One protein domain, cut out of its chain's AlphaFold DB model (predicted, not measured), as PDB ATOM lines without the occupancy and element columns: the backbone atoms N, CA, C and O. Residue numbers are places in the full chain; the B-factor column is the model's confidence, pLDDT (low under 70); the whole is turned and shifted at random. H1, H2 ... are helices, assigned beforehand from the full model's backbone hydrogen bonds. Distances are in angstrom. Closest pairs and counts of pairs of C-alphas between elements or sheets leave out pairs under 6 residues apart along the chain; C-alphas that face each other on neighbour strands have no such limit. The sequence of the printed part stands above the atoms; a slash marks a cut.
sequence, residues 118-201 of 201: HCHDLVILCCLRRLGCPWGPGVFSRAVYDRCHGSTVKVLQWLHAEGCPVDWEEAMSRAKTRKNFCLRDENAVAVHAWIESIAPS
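This is residues 118 to 201 of the 201 residues of the protein "Ankyrin_rpt-contain_dom domain-containing protein" of Volvox carteri f. nagariensis (UniProt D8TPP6). The longest helix, H4, and H5 form a helical hairpin, and a shorter hairpin of H2 and H3 packs beside it, H2 on H4 and H3 on H5. H1 lies at the far side of this four-helix group, touching no helix but near H3. The printed part has 84 residues with five named helices, in the order H1 to H5, and no named strand; the class is all helix. It is compact, with a radius of gyration of the C-alphas of 12.2 A and spans of 36 by 28 by 19 A.

H4, residues 168 to 181, is 19.8 A long and begins at C-alpha 168 (193.673, 134.988, 191.833). H5, residues 186 to 198, is 19.0 A long and ends at C-alpha 198 (188.520, 127.550, 190.568). H2, residues 139 to 144, measures 8.7 A, and H3, residues 153 to 161, 12.1 A. H1, residues 122 to 130, measures 12.2 A from C-alpha 122 (187.811, 127.298, 211.644).

H4 and H5 touch at a shallow tilt of 23 degrees, opposite ways; their closest C-alphas, Lys 179 and Ala 188, are 5.0 A apart. H2 touches H4, the same way at 30 degrees, with C-alphas 141 and 171 closest at 4.3 A. H3 touches H5, with C-alphas 153 and 191 closest at 5.3 A. H2 and H3 touch as a hairpin, with C-alphas 140 and 159 closest at 7.0 A. H1 and H3 are close but not clearly touching, with C-alphas 122 and 155 closest at 6.8 A; H1 is apart from H4 and H5. In H1, H2, H3, H4 and H5 every O i to N i+4 pair is within hydrogen-bond range.

The two C-alphas farthest apart, Leu 131 and Leu 183, are 36.8 A apart. The printed part has no cut and no long link. Mean pLDDT of the printed part is 91.3; residues 183 to 184 and 201 are under 70.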
ATOM      1  N   HIS A 118     196.532 129.901 209.228       93.38
ATOM      2  CA  HIS A 118     197.767 129.137 209.439       93.38
ATOM      3  C   HIS A 118     197.672 128.189 210.639       93.38
ATOM      4  O   HIS A 118     198.233 127.102 210.577       93.38
ATOM      5  N   CYS A 119     196.892 128.534 211.668       92.19
ATOM      6  CA  CYS A 119     196.525 127.622 212.759       92.19
ATOM      7  C   CYS A 119     195.485 126.561 212.346       92.19
ATOM      8  O   CYS A 119     195.211 125.636 213.107       92.19
ATOM      9  N   HIS A 120     194.902 126.685 211.148       93.81
ATOM     10  CA  HIS A 120     193.818 125.840 210.635       93.81
ATOM     11  C   HIS A 120     192.546 125.849 211.498       93.81
ATOM     12  O   HIS A 120     191.752 124.904 211.459       93.81
ATOM     13  N   ASP A 121     192.338 126.925 212.255       94.56
ATOM     14  CA  ASP A 121     191.271 127.026 213.241       94.56
ATOM     15  C   ASP A 121     190.020 127.682 212.641       94.56
ATOM     16  O   ASP A 121     189.852 128.904 212.620       94.56
ATOM     17  N   LEU A 122     189.106 126.841 212.151       96.06
ATOM     18  CA  LEU A 122     187.811 127.298 211.644       96.06
ATOM     19  C   LEU A 122     186.917 127.901 212.738       96.06
ATOM     20  O   LEU A 122     186.055 128.714 212.416       96.06
ATOM     21  N   VAL A 123     187.090 127.525 214.010       95.88
ATOM     22  CA  VAL A 123     186.281 128.068 215.111       95.88
ATOM     23  C   VAL A 123     186.628 129.536 215.313       95.88
ATOM     24  O   VAL A 123     185.728 130.378 215.363       95.88
ATOM     25  N   ILE A 124     187.920 129.862 215.349       96.38
ATOM     26  CA  ILE A 124     188.375 131.250 215.438       96.38
ATOM     27  C   ILE A 124     188.026 132.039 214.181       96.38
ATOM     28  O   ILE A 124     187.538 133.159 214.303       96.38
ATOM     29  N   LEU A 125     188.191 131.465 212.989       96.94
ATOM     30  CA  LEU A 125     187.792 132.118 211.740       96.94
ATOM     31  C   LEU A 125     186.299 132.503 211.739       96.94
ATOM     32  O   LEU A 125     185.959 133.663 211.492       96.94
ATOM     33  N   CYS A 126     185.412 131.575 212.107       96.81
ATOM     34  CA  CYS A 126     183.985 131.855 212.284       96.81
ATOM     35  C   CYS A 126     183.729 132.913 213.364       96.81
ATOM     36  O   CYS A 126     182.866 133.779 213.198       96.81
ATOM     37  N   CYS A 127     184.481 132.871 214.467       97.00
ATOM     38  CA  CYS A 127     184.371 133.860 215.532       97.00
ATOM     39  C   CYS A 127     184.732 135.270 215.035       97.00
ATOM     40  O   CYS A 127     183.946 136.193 215.230       97.00
ATOM     41  N   LEU A 128     185.846 135.422 214.310       96.75
ATOM     42  CA  LEU A 128     186.282 136.690 213.714       96.75
ATOM     43  C   LEU A 128     185.222 137.272 212.766       96.75
ATOM     44  O   LEU A 128     184.948 138.472 212.824       96.75
ATOM     45  N   ARG A 129     184.561 136.433 211.952       96.50
ATOM     46  CA  ARG A 129     183.445 136.881 211.092       96.50
ATOM     47  C   ARG A 129     182.264 137.383 211.891       96.50
ATOM     48  O   ARG A 129     181.765 138.468 211.611       96.50
ATOM     49  N   ARG A 130     181.831 136.617 212.893       96.69
ATOM     50  CA  ARG A 130     180.707 137.000 213.757       96.69
ATOM     51  C   ARG A 130     180.987 138.301 214.512       96.69
ATOM     52  O   ARG A 130     180.067 139.085 214.713       96.69
ATOM     53  N   LEU A 131     182.241 138.532 214.898       95.81
ATOM     54  CA  LEU A 131     182.683 139.763 215.555       95.81
ATOM     55  C   LEU A 131     182.823 140.950 214.590       95.81
ATOM     56  O   LEU A 131     183.033 142.071 215.043       95.81
ATOM     57  N   GLY A 132     182.675 140.740 213.278       94.38
ATOM     58  CA  GLY A 132     182.753 141.802 212.276       94.38
ATOM     59  C   GLY A 132     184.181 142.223 211.929       94.38
ATOM     60  O   GLY A 132     184.388 143.350 211.487       94.38
ATOM     61  N   CYS A 133     185.173 141.344 212.117       94.88
ATOM     62  CA  CYS A 133     186.555 141.632 211.737       94.88
ATOM     63  C   CYS A 133     186.648 141.867 210.212       94.88
ATOM     64  O   CYS A 133     186.207 141.003 209.440       94.88
ATOM     65  N   PRO A 134     187.217 142.995 209.750       94.69
ATOM     66  CA  PRO A 134     187.294 143.320 208.327       94.69
ATOM     67  C   PRO A 134     188.260 142.397 207.577       94.69
ATOM     68  O   PRO A 134     189.277 141.954 208.112       94.69
ATOM     69  N   TRP A 135     187.945 142.121 206.309       92.56
ATOM     70  CA  TRP A 135     188.882 141.475 205.394       92.56
ATOM     71  C   TRP A 135     189.967 142.486 205.019       92.56
ATOM     72  O   TRP A 135     189.699 143.425 204.274       92.56
ATOM     73  N   GLY A 136     191.171 142.321 205.558       91.94
ATOM     74  CA  GLY A 136     192.309 143.147 205.170       91.94
ATOM     75  C   GLY A 136     192.854 142.818 203.775       91.94
ATOM     76  O   GLY A 136     192.383 141.888 203.106       91.94
ATOM     77  N   PRO A 137     193.868 143.564 203.313       92.88
ATOM     78  CA  PRO A 137     194.470 143.355 202.005       92.88
ATOM     79  C   PRO A 137     195.149 141.982 201.908       92.88
ATOM     80  O   PRO A 137     195.942 141.586 202.764       92.88
ATOM     81  N   GLY A 138     194.847 141.253 200.830       93.44
ATOM     82  CA  GLY A 138     195.534 140.005 200.486       93.44
ATOM     83  C   GLY A 138     195.351 138.864 201.492       93.44
ATOM     84  O   GLY A 138     196.173 137.955 201.519       93.44
ATOM     85  N   VAL A 139     194.306 138.869 202.333       96.06
ATOM     86  CA  VAL A 139     194.076 137.789 203.319       96.06
ATOM     87  C   VAL A 139     194.078 136.414 202.653       96.06
ATOM     88  O   VAL A 139     194.747 135.504 203.139       96.06
ATOM     89  N   PHE A 140     193.385 136.262 201.519       96.44
ATOM     90  CA  PHE A 140     193.311 134.982 200.819       96.44
ATOM     91  C   PHE A 140     194.686 134.517 200.327       96.44
ATOM     92  O   PHE A 140     195.109 133.403 200.631       96.44
ATOM     93  N   SER A 141     195.419 135.375 199.610       95.25
ATOM     94  CA  SER A 141     196.738 135.049 199.060       95.25
ATOM     95  C   SER A 141     197.747 134.750 200.184       95.25
ATOM     96  O   SER A 141     198.460 133.748 200.131       95.25
ATOM     97  N   ARG A 142     197.742 135.525 201.274       95.56
ATOM     98  CA  ARG A 142     198.578 135.287 202.467       95.56
ATOM     99  C   ARG A 142     198.201 134.006 203.225       95.56
ATOM    100  O   ARG A 142     199.080 133.307 203.730       95.56
ATOM    101  N   ALA A 143     196.918 133.646 203.265       95.19
ATOM    102  CA  ALA A 143     196.463 132.375 203.829       95.19
ATOM    103  C   ALA A 143     196.913 131.171 202.985       95.19
ATOM    104  O   ALA A 143     197.183 130.103 203.543       95.19
ATOM    105  N   VAL A 144     197.031 131.316 201.658       94.56
ATOM    106  CA  VAL A 144     197.595 130.274 200.778       94.56
ATOM    107  C   VAL A 144     199.035 129.971 201.181       94.56
ATOM    108  O   VAL A 144     199.381 128.798 201.378       94.56
ATOM    109  N   TYR A 145     199.856 131.018 201.314       92.19
ATOM    110  CA  TYR A 145     201.246 130.895 201.738       92.19
ATOM    111  C   TYR A 145     201.857 132.228 202.187       92.19
ATOM    112  O   TYR A 145     201.790 133.229 201.466       92.19
ATOM    113  N   ASP A 146     202.549 132.211 203.325       86.06
ATOM    114  CA  ASP A 146     203.432 133.288 203.764       86.06
ATOM    115  C   ASP A 146     204.696 132.738 204.437       86.06
ATOM    116  O   ASP A 146     204.623 132.020 205.436       86.06
ATOM    117  N   ARG A 147     205.864 133.109 203.894       78.44
ATOM    118  CA  ARG A 147     207.215 132.676 204.302       78.44
ATOM    119  C   ARG A 147     207.376 131.156 204.430       78.44
ATOM    120  O   ARG A 147     207.948 130.539 203.546       78.44
ATOM    121  N   CYS A 148     206.901 130.572 205.526       77.81
ATOM    122  CA  CYS A 148     207.011 129.150 205.864       77.81
ATOM    123  C   CYS A 148     205.674 128.523 206.296       77.81
ATOM    124  O   CYS A 148     205.647 127.348 206.649       77.81
ATOM    125  N   HIS A 149     204.582 129.286 206.284       82.56
ATOM    126  CA  HIS A 149     203.267 128.856 206.744       82.56
ATOM    127  C   HIS A 149     202.281 128.878 205.583       82.56
ATOM    128  O   HIS A 149     202.377 129.700 204.675       82.56
ATOM    129  N   GLY A 150     201.311 127.977 205.606       86.56
ATOM    130  CA  GLY A 150     200.228 127.973 204.640       86.56
ATOM    131  C   GLY A 150     199.058 127.175 205.179       86.56
ATOM    132  O   GLY A 150     199.243 126.270 205.982       86.56
ATOM    133  N   SER A 151     197.851 127.523 204.752       91.00
ATOM    134  CA  SER A 151     196.617 126.903 205.240       91.00
ATOM    135  C   SER A 151     196.244 125.624 204.477       91.00
ATOM    136  O   SER A 151     196.957 125.175 203.575       91.00
ATOM    137  N   THR A 152     195.132 124.999 204.852       93.44
ATOM    138  CA  THR A 152     194.586 123.824 204.162       93.44
ATOM    139  C   THR A 152     193.529 124.231 203.136       93.44
ATOM    140  O   THR A 152     192.933 125.305 203.234       93.44
ATOM    141  N   VAL A 153     193.214 123.338 202.189       94.38
ATOM    142  CA  VAL A 153     192.108 123.543 201.231       94.38
ATOM    143  C   VAL A 153     190.797 123.862 201.957       94.38
ATOM    144  O   VAL A 153     190.070 124.752 201.537       94.38
ATOM    145  N   LYS A 154     190.523 123.195 203.087       95.75
ATOM    146  CA  LYS A 154     189.304 123.407 203.880       95.75
ATOM    147  C   LYS A 154     189.179 124.849 204.384       95.75
ATOM    148  O   LYS A 154     188.097 125.427 204.337       95.75
ATOM    149  N   VAL A 155     190.282 125.428 204.856       96.19
ATOM    150  CA  VAL A 155     190.321 126.821 205.323       96.19
ATOM    151  C   VAL A 155     190.121 127.789 204.162       96.19
ATOM    152  O   VAL A 155     189.325 128.716 204.272       96.19
ATOM    153  N   LEU A 156     190.792 127.559 203.033       96.12
ATOM    154  CA  LEU A 156     190.663 128.426 201.861       96.12
ATOM    155  C   LEU A 156     189.263 128.361 201.236       96.12
ATOM    156  O   LEU A 156     188.726 129.389 200.828       96.12
ATOM    157  N   GLN A 157     188.642 127.180 201.203       95.88
ATOM    158  CA  GLN A 157     187.249 127.011 200.782       95.88
ATOM    159  C   GLN A 157     186.306 127.836 201.649       95.88
ATOM    160  O   GLN A 157     185.417 128.503 201.124       95.88
ATOM    161  N   TRP A 158     186.519 127.812 202.963       97.50
ATOM    162  CA  TRP A 158     185.731 128.609 203.890       97.50
ATOM    163  C   TRP A 158     185.950 130.115 203.668       97.50
ATOM    164  O   TRP A 158     184.973 130.846 203.541       97.50
ATOM    165  N   LEU A 159     187.199 130.573 203.509       96.44
ATOM    166  CA  LEU A 159     187.501 131.983 203.213       96.44
ATOM    167  C   LEU A 159     186.797 132.454 201.932       96.44
ATOM    168  O   LEU A 159     186.194 133.524 201.914       96.44
ATOM    169  N   HIS A 160     186.843 131.643 200.875       95.38
ATOM    170  CA  HIS A 160     186.160 131.937 199.617       95.38
ATOM    171  C   HIS A 160     184.631 131.981 199.785       95.38
ATOM    172  O   HIS A 160     183.985 132.901 199.292       95.38
ATOM    173  N   ALA A 161     184.049 131.021 200.512       95.56
ATOM    174  CA  ALA A 161     182.606 130.951 200.746       95.56
ATOM    175  C   ALA A 161     182.068 132.139 201.566       95.56
ATOM    176  O   ALA A 161     180.969 132.617 201.301       95.56
ATOM    177  N   GLU A 162     182.858 132.653 202.510       96.19
ATOM    178  CA  GLU A 162     182.524 133.829 203.330       96.19
ATOM    179  C   GLU A 162     182.765 135.173 202.612       96.19
ATOM    180  O   GLU A 162     182.636 136.246 203.215       96.19
ATOM    181  N   GLY A 163     183.131 135.133 201.326       94.06
ATOM    182  CA  GLY A 163     183.331 136.320 200.500       94.06
ATOM    183  C   GLY A 163     184.628 137.071 200.795       94.06
ATOM    184  O   GLY A 163     184.664 138.294 200.657       94.06
ATOM    185  N   CYS A 164     185.688 136.377 201.226       95.12
ATOM    186  CA  CYS A 164     187.021 136.975 201.301       95.12
ATOM    187  C   CYS A 164     187.438 137.472 199.905       95.12
ATOM    188  O   CYS A 164     187.376 136.691 198.955       95.12
ATOM    189  N   PRO A 165     187.899 138.729 199.755       95.00
ATOM    190  CA  PRO A 165     188.446 139.215 198.496       95.00
ATOM    191  C   PRO A 165     189.618 138.344 198.039       95.00
ATOM    192  O   PRO A 165     190.520 138.043 198.828       95.00
ATOM    193  N   VAL A 166     189.599 137.947 196.767       95.19
ATOM    194  CA  VAL A 166     190.626 137.087 196.176       95.19
ATOM    195  C   VAL A 166     191.271 137.790 194.992       95.19
ATOM    196  O   VAL A 166     190.603 138.117 194.014       95.19
ATOM    197  N   ASP A 167     192.586 137.968 195.080       94.62
ATOM    198  CA  ASP A 167     193.448 138.188 193.925       94.62
ATOM    199  C   ASP A 167     193.944 136.814 193.451       94.62
ATOM    200  O   ASP A 167     194.775 136.172 194.105       94.62
ATOM    201  N   TRP A 168     193.369 136.321 192.353       94.06
ATOM    202  CA  TRP A 168     193.673 134.988 191.833       94.06
ATOM    203  C   TRP A 168     195.089 134.884 191.266       94.06
ATOM    204  O   TRP A 168     195.693 133.814 191.371       94.06
ATOM    205  N   GLU A 169     195.648 135.970 190.726       93.56
ATOM    206  CA  GLU A 169     197.022 135.979 190.224       93.56
ATOM    207  C   GLU A 169     198.013 135.850 191.385       93.56
ATOM    208  O   GLU A 169     198.903 134.989 191.359       93.56
ATOM    209  N   GLU A 170     197.822 136.636 192.451       94.44
ATOM    210  CA  GLU A 170     198.676 136.560 193.638       94.44
ATOM    211  C   GLU A 170     198.519 135.209 194.355       94.44
ATOM    212  O   GLU A 170     199.515 134.578 194.728       94.44
ATOM    213  N   ALA A 171     197.283 134.723 194.517       94.38
ATOM    214  CA  ALA A 171     197.009 133.427 195.135       94.38
ATOM    215  C   ALA A 171     197.667 132.275 194.358       94.38
ATOM    216  O   ALA A 171     198.287 131.397 194.964       94.38
ATOM    217  N   MET A 172     197.598 132.302 193.023       94.12
ATOM    218  CA  MET A 172     198.238 131.310 192.160       94.12
ATOM    219  C   MET A 172     199.764 131.353 192.272       94.12
ATOM    220  O   MET A 172     200.414 130.312 192.399       94.12
ATOM    221  N   SER A 173     200.347 132.555 192.257       94.00
ATOM    222  CA  SER A 173     201.788 132.749 192.441       94.00
ATOM    223  C   SER A 173     202.257 132.153 193.772       94.00
ATOM    224  O   SER A 173     203.164 131.318 193.804       94.00
ATOM    225  N   ARG A 174     201.570 132.481 194.873       93.75
ATOM    226  CA  ARG A 174     201.895 131.974 196.215       93.75
ATOM    227  C   ARG A 174     201.714 130.464 196.341       93.75
ATOM    228  O   ARG A 174     202.547 129.810 196.970       93.75
ATOM    229  N   ALA A 175     200.687 129.891 195.713       92.81
ATOM    230  CA  ALA A 175     200.488 128.443 195.675       92.81
ATOM    231  C   ALA A 175     201.639 127.728 194.950       92.81
ATOM    232  O   ALA A 175     202.139 126.709 195.434       92.81
ATOM    233  N   LYS A 176     202.099 128.279 193.815       92.00
ATOM    234  CA  LYS A 176     203.266 127.770 193.071       92.00
ATOM    235  C   LYS A 176     204.529 127.840 193.918       92.00
ATOM    236  O   LYS A 176     205.252 126.850 194.018       92.00
ATOM    237  N   THR A 177     204.770 128.977 194.572       91.69
ATOM    238  CA  THR A 177     205.895 129.145 195.497       91.69
ATOM    239  C   THR A 177     205.847 128.090 196.600       91.69
ATOM    240  O   THR A 177     206.811 127.347 196.765       91.69
ATOM    241  N   ARG A 178     204.714 127.937 197.294       89.88
ATOM    242  CA  ARG A 178     204.556 126.935 198.356       89.88
ATOM    243  C   ARG A 178     204.842 125.519 197.870       89.88
ATOM    244  O   ARG A 178     205.591 124.800 198.518       89.88
ATOM    245  N   LYS A 179     204.291 125.129 196.719       88.88
ATOM    246  CA  LYS A 179     204.512 123.805 196.121       88.88
ATOM    247  C   LYS A 179     205.992 123.545 195.816       88.88
ATOM    248  O   LYS A 179     206.469 122.436 196.034       88.88
ATOM    249  N   ASN A 180     206.719 124.562 195.350       87.38
ATOM    250  CA  ASN A 180     208.140 124.448 195.014       87.38
ATOM    251  C   ASN A 180     209.050 124.403 196.253       87.38
ATOM    252  O   ASN A 180     210.039 123.673 196.253       87.38
ATOM    253  N   PHE A 181     208.736 125.171 197.300       83.81
ATOM    254  CA  PHE A 181     209.544 125.227 198.526       83.81
ATOM    255  C   PHE A 181     209.214 124.096 199.511       83.81
ATOM    256  O   PHE A 181     210.107 123.573 200.178       83.81
ATOM    257  N   CYS A 182     207.953 123.669 199.585       78.00
ATOM    258  CA  CYS A 182     207.470 122.646 200.509       78.00
ATOM    259  C   CYS A 182     207.224 121.316 199.779       78.00
ATOM    260  O   CYS A 182     206.120 120.781 199.803       78.00
ATOM    261  N   LEU A 183     208.264 120.748 199.156       65.69
ATOM    262  CA  LEU A 183     208.178 119.530 198.321       65.69
ATOM    263  C   LEU A 183     207.592 118.288 199.029       65.69
ATOM    264  O   LEU A 183     207.236 117.321 198.362       65.69
ATOM    265  N   ARG A 184     207.522 118.290 200.368       69.19
ATOM    266  CA  ARG A 184     206.938 117.215 201.194       69.19
ATOM    267  C   ARG A 184     205.593 117.581 201.839       69.19
ATOM    268  O   ARG A 184     205.059 116.770 202.584       69.19
ATOM    269  N   ASP A 185     205.066 118.783 201.602       76.00
ATOM    270  CA  ASP A 185     203.756 119.198 202.113       76.00
ATOM    271  C   ASP A 185     202.664 118.759 201.130       76.00
ATOM    272  O   ASP A 185     202.422 119.404 200.107       76.00
ATOM    273  N   GLU A 186     201.986 117.655 201.441       78.31
ATOM    274  CA  GLU A 186     200.852 117.154 200.653       78.31
ATOM    275  C   GLU A 186     199.735 118.205 200.523       78.31
ATOM    276  O   GLU A 186     199.070 118.286 199.485       78.31
ATOM    277  N   ASN A 187     199.585 119.090 201.521       83.38
ATOM    278  CA  ASN A 187     198.611 120.175 201.455       83.38
ATOM    279  C   ASN A 187     198.991 121.218 200.403       83.38
ATOM    280  O   ASN A 187     198.098 121.799 199.793       83.38
ATOM    281  N   ALA A 188     200.281 121.450 200.143       86.38
ATOM    282  CA  ALA A 188     200.719 122.423 199.143       86.38
ATOM    283  C   ALA A 188     200.290 122.013 197.726       86.38
ATOM    284  O   ALA A 188     199.843 122.852 196.942       86.38
ATOM    285  N   VAL A 189     200.378 120.716 197.409       88.50
ATOM    286  CA  VAL A 189     199.932 120.173 196.118       88.50
ATOM    287  C   VAL A 189     198.413 120.272 195.989       88.50
ATOM    288  O   VAL A 189     197.922 120.732 194.958       88.50
ATOM    289  N   ALA A 190     197.678 119.893 197.039       91.00
ATOM    290  CA  ALA A 190     196.219 119.963 197.056       91.00
ATOM    291  C   ALA A 190     195.702 121.407 196.935       91.00
ATOM    292  O   ALA A 190     194.784 121.666 196.163       91.00
ATOM    293  N   VAL A 191     196.318 122.354 197.651       92.31
ATOM    294  CA  VAL A 191     195.985 123.785 197.581       92.31
ATOM    295  C   VAL A 191     196.230 124.338 196.182       92.31
ATOM    296  O   VAL A 191     195.349 124.992 195.636       92.31
ATOM    297  N   HIS A 192     197.381 124.040 195.574       92.50
ATOM    298  CA  HIS A 192     197.677 124.476 194.209       92.50
ATOM    299  C   HIS A 192     196.658 123.946 193.197       92.50
ATOM    300  O   HIS A 192     196.085 124.728 192.446       92.50
ATOM    301  N   ALA A 193     196.400 122.635 193.204       92.19
ATOM    302  CA  ALA A 193     195.451 122.011 192.283       92.19
ATOM    303  C   ALA A 193     194.024 122.553 192.471       92.19
ATOM    304  O   ALA A 193     193.307 122.782 191.499       92.19
ATOM    305  N   TRP A 194     193.617 122.793 193.720       94.38
ATOM    306  CA  TRP A 194     192.315 123.378 194.018       94.38
ATOM    307  C   TRP A 194     192.199 124.814 193.492       94.38
ATOM    308  O   TRP A 194     191.224 125.108 192.806       94.38
ATOM    309  N   ILE A 195     193.192 125.680 193.730       93.00
ATOM    310  CA  ILE A 195     193.183 127.060 193.212       93.00
ATOM    311  C   ILE A 195     193.162 127.054 191.679       93.00
ATOM    312  O   ILE A 195     192.385 127.796 191.090       93.00
ATOM    313  N   GLU A 196     193.940 126.184 191.023       92.81
ATOM    314  CA  GLU A 196     193.916 126.038 189.557       92.81
ATOM    315  C   GLU A 196     192.534 125.653 189.026       92.81
ATOM    316  O   GLU A 196     192.150 126.101 187.952       92.81
ATOM    317  N   SER A 197     191.770 124.854 189.775       93.19
ATOM    318  CA  SER A 197     190.438 124.423 189.344       93.19
ATOM    319  C   SER A 197     189.352 125.503 189.443       93.19
ATOM    320  O   SER A 197     188.324 125.372 188.784       93.19
ATOM    321  N   ILE A 198     189.550 126.536 190.270       92.12
ATOM    322  CA  ILE A 198     188.520 127.550 190.568       92.12
ATOM    323  C   ILE A 198     188.893 128.958 190.106       92.12
ATOM    324  O   ILE A 198     188.012 129.811 190.016       92.12
ATOM    325  N   ALA A 199     190.179 129.218 189.848       87.44
ATOM    326  CA  ALA A 199     190.631 130.511 189.370       87.44
ATOM    327  C   ALA A 199     190.001 130.804 187.990       87.44
ATOM    328  O   ALA A 199     190.049 129.944 187.105       87.44
ATOM    329  N   PRO A 200     189.395 131.988 187.793       81.50
ATOM    330  CA  PRO A 200     188.861 132.388 186.499       81.50
ATOM    331  C   PRO A 200     189.988 132.475 185.462       81.50
ATOM    332  O   PRO A 200     191.113 132.854 185.787       81.50
ATOM    333  N   SER A 201     189.661 132.064 184.233       67.00
ATOM    334  CA  SER A 201     190.564 132.048 183.072       67.00
ATOM    335  C   SER A 201     190.947 133.444 182.603       67.00
ATOM    336  O   SER A 201     190.057 134.325 182.640       67.00
TER     337      SER A 201